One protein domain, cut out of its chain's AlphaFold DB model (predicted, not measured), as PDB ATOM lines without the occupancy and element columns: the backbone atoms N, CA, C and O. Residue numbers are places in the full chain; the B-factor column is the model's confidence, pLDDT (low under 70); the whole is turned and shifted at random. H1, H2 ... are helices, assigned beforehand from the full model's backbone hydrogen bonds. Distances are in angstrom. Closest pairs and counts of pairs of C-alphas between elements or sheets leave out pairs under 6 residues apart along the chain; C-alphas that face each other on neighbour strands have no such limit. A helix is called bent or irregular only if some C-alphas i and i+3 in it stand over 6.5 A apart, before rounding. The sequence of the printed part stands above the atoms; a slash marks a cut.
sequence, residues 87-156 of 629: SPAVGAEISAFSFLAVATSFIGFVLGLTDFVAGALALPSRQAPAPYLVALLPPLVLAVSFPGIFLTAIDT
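This is residues 87 to 156 of the 629 residues of an uncharacterized protein of Monoraphidium neglectum (UniProt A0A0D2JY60). One long helix, H1, makes the longest axis of an open, angular model; a second helix, H2, crosses its later part with residues 131 to 136 and slants away from it, and a short helix, H3, turns off beyond the far end of H2. The first part of the long helix, residues 88 to 109, sticks out as a free arm. The printed part has 70 residues with three named helices, in the order H1, H2, H3, and no named strand; the class is all helix. It is loose, with a radius of gyration of the C-alphas of 15.8 A, and elongated, with spans of 51 by 31 by 18 A.

H1, residues 88 to 120, stands free with its residues 88 to 109 and has a kink of 30 degrees near residue 108. H2, residues 129 to 145, touches H1, their closest C-alphas being those of Thr 114 and Tyr 132, 5.4 A apart. H1 touches H2 with residues 110 to 118 alone, and H2 touches H1 with residues 131 to 136 alone. The two run opposite ways at a steep tilt of 62 degrees. H2 has a kink of 34 degrees near residue 136. H3, residues 149 to 156, and H2 only just touch, and only at the corner by their link, with 3 pairs of C-alphas within 8 A; the closest are those of Ala 143 and Ile 149, 6.8 A apart. H2 and H3 stand about perpendicular, at 78 degrees. H1 and H3 are apart. Every O i to N i+4 pair is within hydrogen-bond range in H3, against 27 of 29 in H1 and 11 of 13 in H2.

H1 begins at Pro 88, with its C-alpha at (-60.768, -141.067, 61.843), and ends at Ala 120, 46.6 A away from C-alpha to C-alpha. It is neither bent nor irregular, but only just: C-alphas 105 and 108 are 6.3 A apart. H2 runs from Pro 129, C-alpha at (-26.880, -147.263, 73.959), to Ser 145, over 23.5 A. It is only just irregular, with C-alphas 135 and 138 6.9 A apart. H3 runs from Ile 149 to Thr 156, whose C-alpha is at (-32.749, -119.698, 82.868).

The two C-alphas farthest apart are those of Ser 87 and Ala 122, 50.7 A. The printed part has no cut. The link from H1 to H2 is short, with 8 residues, and the link from H2 to H3 is tight, with 3. The mean pLDDT of the printed part is 82.0; residues 125 to 127, in the link between H1 and H2, are under 70.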
ATOM      1  N   SER A  87     -62.838-137.024  60.207       80.25
ATOM      2  CA  SER A  87     -62.663-138.410  59.767       80.25
ATOM      3  C   SER A  87     -61.568-139.100  60.588       80.25
ATOM      4  O   SER A  87     -60.475-138.548  60.716       80.25
ATOM      5  N   PRO A  88     -61.781-140.339  61.076       77.50
ATOM      6  CA  PRO A  88     -60.768-141.067  61.843       77.50
ATOM      7  C   PRO A  88     -59.525-141.443  61.018       77.50
ATOM      8  O   PRO A  88     -58.495-141.760  61.606       77.50
ATOM      9  N   ALA A  89     -59.596-141.407  59.680       82.56
ATOM     10  CA  ALA A  89     -58.416-141.545  58.823       82.56
ATOM     11  C   ALA A  89     -57.577-140.256  58.834       82.56
ATOM     12  O   ALA A  89     -56.399-140.298  59.170       82.56
ATOM     13  N   VAL A  90     -58.217-139.106  58.594       80.75
ATOM     14  CA  VAL A  90     -57.569-137.783  58.604       80.75
ATOM     15  C   VAL A  90     -56.978-137.469  59.983       80.75
ATOM     16  O   VAL A  90     -55.838-137.028  60.079       80.75
ATOM     17  N   GLY A  91     -57.690-137.777  61.074       82.38
ATOM     18  CA  GLY A  91     -57.155-137.632  62.432       82.38
ATOM     19  C   GLY A  91     -55.924-138.504  62.709       82.38
ATOM     20  O   GLY A  91     -55.007-138.060  63.398       82.38
ATOM     21  N   ALA A  92     -55.857-139.715  62.144       83.62
ATOM     22  CA  ALA A  92     -54.686-140.585  62.247       83.62
ATOM     23  C   ALA A  92     -53.508-140.090  61.387       83.62
ATOM     24  O   ALA A  92     -52.369-140.138  61.846       83.62
ATOM     25  N   GLU A  93     -53.772-139.575  60.185       85.81
ATOM     26  CA  GLU A  93     -52.766-138.979  59.295       85.81
ATOM     27  C   GLU A  93     -52.157-137.708  59.906       85.81
ATOM     28  O   GLU A  93     -50.935-137.609  59.997       85.81
ATOM     29  N   ILE A  94     -52.981-136.795  60.439       85.75
ATOM     30  CA  ILE A  94     -52.527-135.591  61.162       85.75
ATOM     31  C   ILE A  94     -51.704-135.975  62.401       85.75
ATOM     32  O   ILE A  94     -50.645-135.396  62.646       85.75
ATOM     33  N   SER A  95     -52.148-136.979  63.165       81.06
ATOM     34  CA  SER A  95     -51.422-137.466  64.347       81.06
ATOM     35  C   SER A  95     -50.069-138.087  63.981       81.06
ATOM     36  O   SER A  95     -49.078-137.854  64.671       81.06
ATOM     37  N   ALA A  96     -50.004-138.854  62.888       87.44
ATOM     38  CA  ALA A  96     -48.766-139.447  62.390       87.44
ATOM     39  C   ALA A  96     -47.804-138.384  61.839       87.44
ATOM     40  O   ALA A  96     -46.615-138.443  62.141       87.44
ATOM     41  N   PHE A  97     -48.306-137.397  61.092       87.38
ATOM     42  CA  PHE A  97     -47.519-136.267  60.595       87.38
ATOM     43  C   PHE A  97     -46.950-135.425  61.744       87.38
ATOM     44  O   PHE A  97     -45.746-135.198  61.789       87.38
ATOM     45  N   SER A  98     -47.785-135.044  62.716       87.19
ATOM     46  CA  SER A  98     -47.362-134.289  63.903       87.19
ATOM     47  C   SER A  98     -46.303-135.049  64.712       87.19
ATOM     48  O   SER A  98     -45.244-134.503  65.019       87.19
ATOM     49  N   PHE A  99     -46.518-136.345  64.972       87.94
ATOM     50  CA  PHE A  99     -45.520-137.181  65.643       87.94
ATOM     51  C   PHE A  99     -44.207-137.282  64.854       87.94
ATOM     52  O   PHE A  99     -43.136-137.204  65.452       87.94
ATOM     53  N   LEU A 100     -44.268-137.441  63.526       85.31
ATOM     54  CA  LEU A 100     -43.078-137.515  62.677       85.31
ATOM     55  C   LEU A 100     -42.307-136.193  62.655       85.31
ATOM     56  O   LEU A 100     -41.099-136.232  62.855       85.31
ATOM     57  N   ALA A 101     -42.983-135.053  62.494       85.50
ATOM     58  CA  ALA A 101     -42.362-133.728  62.479       85.50
ATOM     59  C   ALA A 101     -41.603-133.437  63.788       85.50
ATOM     60  O   ALA A 101     -40.440-133.022  63.765       85.50
ATOM     61  N   VAL A 102     -42.225-133.743  64.934       84.19
ATOM     62  CA  VAL A 102     -41.594-133.618  66.258       84.19
ATOM     63  C   VAL A 102     -40.467-134.639  66.441       84.19
ATOM     64  O   VAL A 102     -39.418-134.306  66.982       84.19
ATOM     65  N   ALA A 103     -40.624-135.875  65.961       84.00
ATOM     66  CA  ALA A 103     -39.539-136.851  66.002       84.00
ATOM     67  C   ALA A 103     -38.329-136.396  65.164       84.00
ATOM     68  O   ALA A 103     -37.195-136.571  65.607       84.00
ATOM     69  N   THR A 104     -38.541-135.787  63.992       85.50
ATOM     70  CA  THR A 104     -37.452-135.309  63.127       85.50
ATOM     71  C   THR A 104     -36.694-134.124  63.710       85.50
ATOM     72  O   THR A 104     -35.465-134.168  63.705       85.50
ATOM     73  N   SER A 105     -37.368-133.118  64.280       84.69
ATOM     74  CA  SER A 105     -36.674-131.969  64.886       84.69
ATOM     75  C   SER A 105     -35.837-132.374  66.104       84.69
ATOM     76  O   SER A 105     -34.714-131.901  66.279       84.69
ATOM     77  N   PHE A 106     -36.313-133.334  66.904       84.12
ATOM     78  CA  PHE A 106     -35.546-133.850  68.039       84.12
ATOM     79  C   PHE A 106     -34.383-134.781  67.649       84.12
ATOM     80  O   PHE A 106     -33.460-134.923  68.449       84.12
ATOM     81  N   ILE A 107     -34.353-135.399  66.459       84.31
ATOM     82  CA  ILE A 107     -33.255-136.314  66.072       84.31
ATOM     83  C   ILE A 107     -31.899-135.594  66.019       84.31
ATOM     84  O   ILE A 107     -30.930-136.117  66.573       84.31
ATOM     85  N   GLY A 108     -31.826-134.403  65.414       82.25
ATOM     86  CA  GLY A 108     -30.583-133.621  65.345       82.25
ATOM     87  C   GLY A 108     -30.059-133.261  66.738       82.25
ATOM     88  O   GLY A 108     -28.924-133.594  67.089       82.25
ATOM     89  N   PHE A 109     -30.934-132.698  67.577       83.94
ATOM     90  CA  PHE A 109     -30.635-132.359  68.970       83.94
ATOM     91  C   PHE A 109     -30.168-133.572  69.790       83.94
ATOM     92  O   PHE A 109     -29.174-133.493  70.515       83.94
ATOM     93  N   VAL A 110     -30.840-134.723  69.661       86.31
ATOM     94  CA  VAL A 110     -30.472-135.951  70.382       86.31
ATOM     95  C   VAL A 110     -29.107-136.474  69.946       86.31
ATOM     96  O   VAL A 110     -28.350-136.928  70.804       86.31
ATOM     97  N   LEU A 111     -28.764-136.407  68.657       84.69
ATOM     98  CA  LEU A 111     -27.446-136.813  68.163       84.69
ATOM     99  C   LEU A 111     -26.344-135.886  68.696       84.69
ATOM    100  O   LEU A 111     -25.413-136.378  69.334       84.69
ATOM    101  N   GLY A 112     -26.496-134.567  68.535       84.25
ATOM    102  CA  GLY A 112     -25.530-133.576  69.026       84.25
ATOM    103  C   GLY A 112     -25.308-133.662  70.539       84.25
ATOM    104  O   GLY A 112     -24.171-133.785  70.997       84.25
ATOM    105  N   LEU A 113     -26.389-133.716  71.327       84.00
ATOM    106  CA  LEU A 113     -26.309-133.876  72.783       84.00
ATOM    107  C   LEU A 113     -25.673-135.217  73.185       84.00
ATOM    108  O   LEU A 113     -24.912-135.268  74.150       84.00
ATOM    109  N   THR A 114     -25.952-136.303  72.456       85.56
ATOM    110  CA  THR A 114     -25.365-137.623  72.737       85.56
ATOM    111  C   THR A 114     -23.859-137.632  72.484       85.56
ATOM    112  O   THR A 114     -23.119-138.146  73.324       85.56
ATOM    113  N   ASP A 115     -23.393-137.057  71.374       82.56
ATOM    114  CA  ASP A 115     -21.963-136.980  71.058       82.56
ATOM    115  C   ASP A 115     -21.222-136.015  72.005       82.56
ATOM    116  O   ASP A 115     -20.152-136.365  72.512       82.56
ATOM    117  N   PHE A 116     -21.825-134.872  72.359       83.62
ATOM    118  CA  PHE A 116     -21.299-133.952  73.378       83.62
ATOM    119  C   PHE A 116     -21.149-134.632  74.749       83.62
ATOM    120  O   PHE A 116     -20.070-134.608  75.348       83.62
ATOM    121  N   VAL A 117     -22.197-135.305  75.239       82.19
ATOM    122  CA  VAL A 117     -22.175-136.039  76.519       82.19
ATOM    123  C   VAL A 117     -21.189-137.212  76.474       82.19
ATOM    124  O   VAL A 117     -20.508-137.479  77.468       82.19
ATOM    125  N   ALA A 118     -21.064-137.900  75.334       83.62
ATOM    126  CA  ALA A 118     -20.080-138.965  75.156       83.62
ATOM    127  C   ALA A 118     -18.639-138.441  75.230       83.62
ATOM    128  O   ALA A 118     -17.807-139.075  75.882       83.62
ATOM    129  N   GLY A 119     -18.357-137.280  74.629       80.00
ATOM    130  CA  GLY A 119     -17.070-136.590  74.738       80.00
ATOM    131  C   GLY A 119     -16.775-136.130  76.167       80.00
ATOM    132  O   GLY A 119     -15.762-136.524  76.745       80.00
ATOM    133  N   ALA A 120     -17.692-135.370  76.773       80.31
ATOM    134  CA  ALA A 120     -17.534-134.784  78.108       80.31
ATOM    135  C   ALA A 120     -17.353-135.826  79.232       80.31
ATOM    136  O   ALA A 120     -16.675-135.556  80.224       80.31
ATOM    137  N   LEU A 121     -17.935-137.022  79.082       81.44
ATOM    138  CA  LEU A 121     -17.830-138.127  80.046       81.44
ATOM    139  C   LEU A 121     -16.901-139.270  79.585       81.44
ATOM    140  O   LEU A 121     -16.835-140.301  80.257       81.44
ATOM    141  N   ALA A 122     -16.191-139.103  78.462       81.50
ATOM    142  CA  ALA A 122     -15.301-140.101  77.852       81.50
ATOM    143  C   ALA A 122     -15.939-141.506  77.694       81.50
ATOM    144  O   ALA A 122     -15.323-142.535  77.993       81.50
ATOM    145  N   LEU A 123     -17.198-141.554  77.245       78.06
ATOM    146  CA  LEU A 123     -17.979-142.788  77.122       78.06
ATOM    147  C   LEU A 123     -17.605-143.600  75.862       78.06
ATOM    148  O   LEU A 123     -17.252-143.038  74.825       78.06
ATOM    149  N   PRO A 124     -17.698-144.944  75.908       70.12
ATOM    150  CA  PRO A 124     -17.240-145.793  74.812       70.12
ATOM    151  C   PRO A 124     -18.223-145.851  73.629       70.12
ATOM    152  O   PRO A 124     -19.249-146.519  73.713       70.12
ATOM    153  N   SER A 125     -17.802-145.286  72.491       64.31
ATOM    154  CA  SER A 125     -18.339-145.463  71.125       64.31
ATOM    155  C   SER A 125     -19.793-145.032  70.852       64.31
ATOM    156  O   SER A 125     -20.742-145.481  71.489       64.31
ATOM    157  N   ARG A 126     -19.969-144.279  69.755       58.50
ATOM    158  CA  ARG A 126     -21.239-143.767  69.185       58.50
ATOM    159  C   ARG A 126     -22.320-144.834  68.913       58.50
ATOM    160  O   ARG A 126     -23.485-144.501  68.719       58.50
ATOM    161  N   GLN A 127     -21.940-146.116  68.895       66.94
ATOM    162  CA  GLN A 127     -22.838-147.266  68.692       66.94
ATOM    163  C   GLN A 127     -23.346-147.910  69.999       66.94
ATOM    164  O   GLN A 127     -24.171-148.823  69.950       66.94
ATOM    165  N   ALA A 128     -22.862-147.489  71.171       77.38
ATOM    166  CA  ALA A 128     -23.376-147.974  72.448       77.38
ATOM    167  C   ALA A 128     -24.687-147.253  72.824       77.38
ATOM    168  O   ALA A 128     -24.790-146.046  72.618       77.38
ATOM    169  N   PRO A 129     -25.665-147.922  73.464       79.25
ATOM    170  CA  PRO A 129     -26.880-147.263  73.959       79.25
ATOM    171  C   PRO A 129     -26.639-146.409  75.220       79.25
ATOM    172  O   PRO A 129     -27.514-145.653  75.633       79.25
ATOM    173  N   ALA A 130     -25.467-146.533  75.853       82.06
ATOM    174  CA  ALA A 130     -25.135-145.856  77.103       82.06
ATOM    175  C   ALA A 130     -25.159-144.312  77.020       82.06
ATOM    176  O   ALA A 130     -25.856-143.723  77.845       82.06
ATOM    177  N   PRO A 131     -24.473-143.635  76.072       83.06
ATOM    178  CA  PRO A 131     -24.524-142.174  75.983       83.06
ATOM    179  C   PRO A 131     -25.937-141.649  75.679       83.06
ATOM    180  O   PRO A 131     -26.363-140.716  76.349       83.06
ATOM    181  N   TYR A 132     -26.715-142.303  74.801       84.00
ATOM    182  CA  TYR A 132     -28.119-141.933  74.547       84.00
ATOM    183  C   TYR A 132     -28.971-141.998  75.823       84.00
ATOM    184  O   TYR A 132     -29.770-141.103  76.091       84.00
ATOM    185  N   LEU A 133     -28.786-143.035  76.652       85.56
ATOM    186  CA  LEU A 133     -29.469-143.136  77.944       85.56
ATOM    187  C   LEU A 133     -29.042-142.022  78.909       85.56
ATOM    188  O   LEU A 133     -29.900-141.479  79.597       85.56
ATOM    189  N   VAL A 134     -27.756-141.659  78.961       85.25
ATOM    190  CA  VAL A 134     -27.261-140.575  79.834       85.25
ATOM    191  C   VAL A 134     -27.731-139.196  79.357       85.25
ATOM    192  O   VAL A 134     -28.048-138.359  80.196       85.25
ATOM    193  N   ALA A 135     -27.840-138.971  78.046       85.38
ATOM    194  CA  ALA A 135     -28.378-137.740  77.470       85.38
ATOM    195  C   ALA A 135     -29.895-137.593  77.704       85.38
ATOM    196  O   ALA A 135     -30.363-136.507  78.040       85.38
ATOM    197  N   LEU A 136     -30.668-138.677  77.557       87.44
ATOM    198  CA  LEU A 136     -32.136-138.617  77.525       87.44
ATOM    199  C   LEU A 136     -32.832-138.874  78.870       87.44
ATOM    200  O   LEU A 136     -33.887-138.288  79.115       87.44
ATOM    201  N   LEU A 137     -32.295-139.726  79.757       87.88
ATOM    202  CA  LEU A 137     -32.964-140.019  81.038       87.88
ATOM    203  C   LEU A 137     -33.104-138.797  81.957       87.88
ATOM    204  O   LEU A 137     -34.196-138.628  82.497       87.88
ATOM    205  N   PRO A 138     -32.074-137.953  82.180       87.44
ATOM    206  CA  PRO A 138     -32.199-136.842  83.120       87.44
ATOM    207  C   PRO A 138     -33.252-135.802  82.694       87.44
ATOM    208  O   PRO A 138     -34.120-135.512  83.522       87.44
ATOM    209  N   PRO A 139     -33.288-135.305  81.435       83.00
ATOM    210  CA  PRO A 139     -34.360-134.416  80.980       83.00
ATOM    211  C   PRO A 139     -35.745-135.071  81.049       83.00
ATOM    212  O   PRO A 139     -36.684-134.455  81.549       83.00
ATOM    213  N   LEU A 140     -35.873-136.337  80.628       84.50
ATOM    214  CA  LEU A 140     -37.145-137.066  80.652       84.50
ATOM    215  C   LEU A 140     -37.688-137.240  82.080       84.50
ATOM    216  O   LEU A 140     -38.872-137.024  82.328       84.50
ATOM    217  N   VAL A 141     -36.825-137.599  83.036       87.50
ATOM    218  CA  VAL A 141     -37.202-137.742  84.452       87.50
ATOM    219  C   VAL A 141     -37.595-136.394  85.055       87.50
ATOM    220  O   VAL A 141     -38.561-136.346  85.815       87.50
ATOM    221  N   LEU A 142     -36.902-135.305  84.710       82.31
ATOM    222  CA  LEU A 142     -37.252-133.961  85.182       82.31
ATOM    223  C   LEU A 142     -38.595-133.489  84.612       82.31
ATOM    224  O   LEU A 142     -39.446-133.062  85.390       82.31
ATOM    225  N   ALA A 143     -38.825-133.645  83.305       83.44
ATOM    226  CA  ALA A 143     -40.080-133.268  82.651       83.44
ATOM    227  C   ALA A 143     -41.290-134.032  83.219       83.44
ATOM    228  O   ALA A 143     -42.315-133.431  83.532       83.44
ATOM    229  N   VAL A 144     -41.157-135.348  83.436       84.94
ATOM    230  CA  VAL A 144     -42.216-136.182  84.036       84.94
ATOM    231  C   VAL A 144     -42.424-135.880  85.530       84.94
ATOM    232  O   VAL A 144     -43.535-136.034  86.032       84.94
ATOM    233  N   SER A 145     -41.389-135.436  86.253       87.00
ATOM    234  CA  SER A 145     -41.500-135.102  87.685       87.00
ATOM    235  C   SER A 145     -42.041-133.692  87.948       87.00
ATOM    236  O   SER A 145     -42.631-133.458  89.004       87.00
ATOM    237  N   PHE A 146     -41.833-132.753  87.023       84.25
ATOM    238  CA  PHE A 146     -42.126-131.330  87.202       84.25
ATOM    239  C   PHE A 146     -42.701-130.719  85.909       84.25
ATOM    240  O   PHE A 146     -41.966-130.076  85.164       84.25
ATOM    241  N   PRO A 147     -44.015-130.844  85.639       78.25
ATOM    242  CA  PRO A 147     -44.607-130.389  84.373       78.25
ATOM    243  C   PRO A 147     -44.488-128.875  84.115       78.25
ATOM    244  O   PRO A 147     -44.568-128.446  82.973       78.25
ATOM    245  N   GLY A 148     -44.251-128.059  85.152       76.62
ATOM    246  CA  GLY A 148     -43.999-126.618  85.015       76.62
ATOM    247  C   GLY A 148     -42.526-126.218  84.837       76.62
ATOM    248  O   GLY A 148     -42.244-125.028  84.759       76.62
ATOM    249  N   ILE A 149     -41.574-127.162  84.809       81.19
ATOM    250  CA  ILE A 149     -40.133-126.837  84.791       81.19
ATOM    251  C   ILE A 149     -39.668-126.223  83.463       81.19
ATOM    252  O   ILE A 149     -38.669-125.517  83.441       81.19
ATOM    253  N   PHE A 150     -40.385-126.495  82.367       76.81
ATOM    254  CA  PHE A 150     -39.963-126.192  80.998       76.81
ATOM    255  C   PHE A 150     -39.735-124.696  80.751       76.81
ATOM    256  O   PHE A 150     -38.658-124.316  80.301       76.81
ATOM    257  N   LEU A 151     -40.705-123.849  81.112       77.81
ATOM    258  CA  LEU A 151     -40.615-122.398  80.907       77.81
ATOM    259  C   LEU A 151     -39.466-121.800  81.726       77.81
ATOM    260  O   LEU A 151     -38.552-121.213  81.161       77.81
ATOM    261  N   THR A 152     -39.419-122.081  83.032       78.94
ATOM    262  CA  THR A 152     -38.332-121.613  83.907       78.94
ATOM    263  C   THR A 152     -36.957-122.128  83.471       78.94
ATOM    264  O   THR A 152     -35.960-121.427  83.641       78.94
ATOM    265  N   ALA A 153     -36.873-123.338  82.907       79.62
ATOM    266  CA  ALA A 153     -35.634-123.866  82.347       79.62
ATOM    267  C   ALA A 153     -35.206-123.112  81.079       79.62
ATOM    268  O   ALA A 153     -34.013-122.862  80.934       79.62
ATOM    269  N   ILE A 154     -36.142-122.706  80.213       79.69
ATOM    270  CA  ILE A 154     -35.863-121.861  79.041       79.69
ATOM    271  C   ILE A 154     -35.442-120.455  79.473       79.69
ATOM    272  O   ILE A 154     -34.377-120.016  79.051       79.69
ATOM    273  N   ASP A 155     -36.179-119.796  80.373       80.81
ATOM    274  CA  ASP A 155     -35.822-118.465  80.896       80.81
ATOM    275  C   ASP A 155     -34.392-118.465  81.471       80.81
ATOM    276  O   ASP A 155     -33.571-117.587  81.197       80.81
ATOM    277  N   THR A 156     -34.065-119.511  82.241       80.50
ATOM    278  CA  THR A 156     -32.749-119.698  82.868       80.50
ATOM    279  C   THR A 156     -31.664-120.029  81.838       80.50
ATOM    280  O   THR A 156     -30.557-119.497  81.925       80.50
TER     281      THR A 156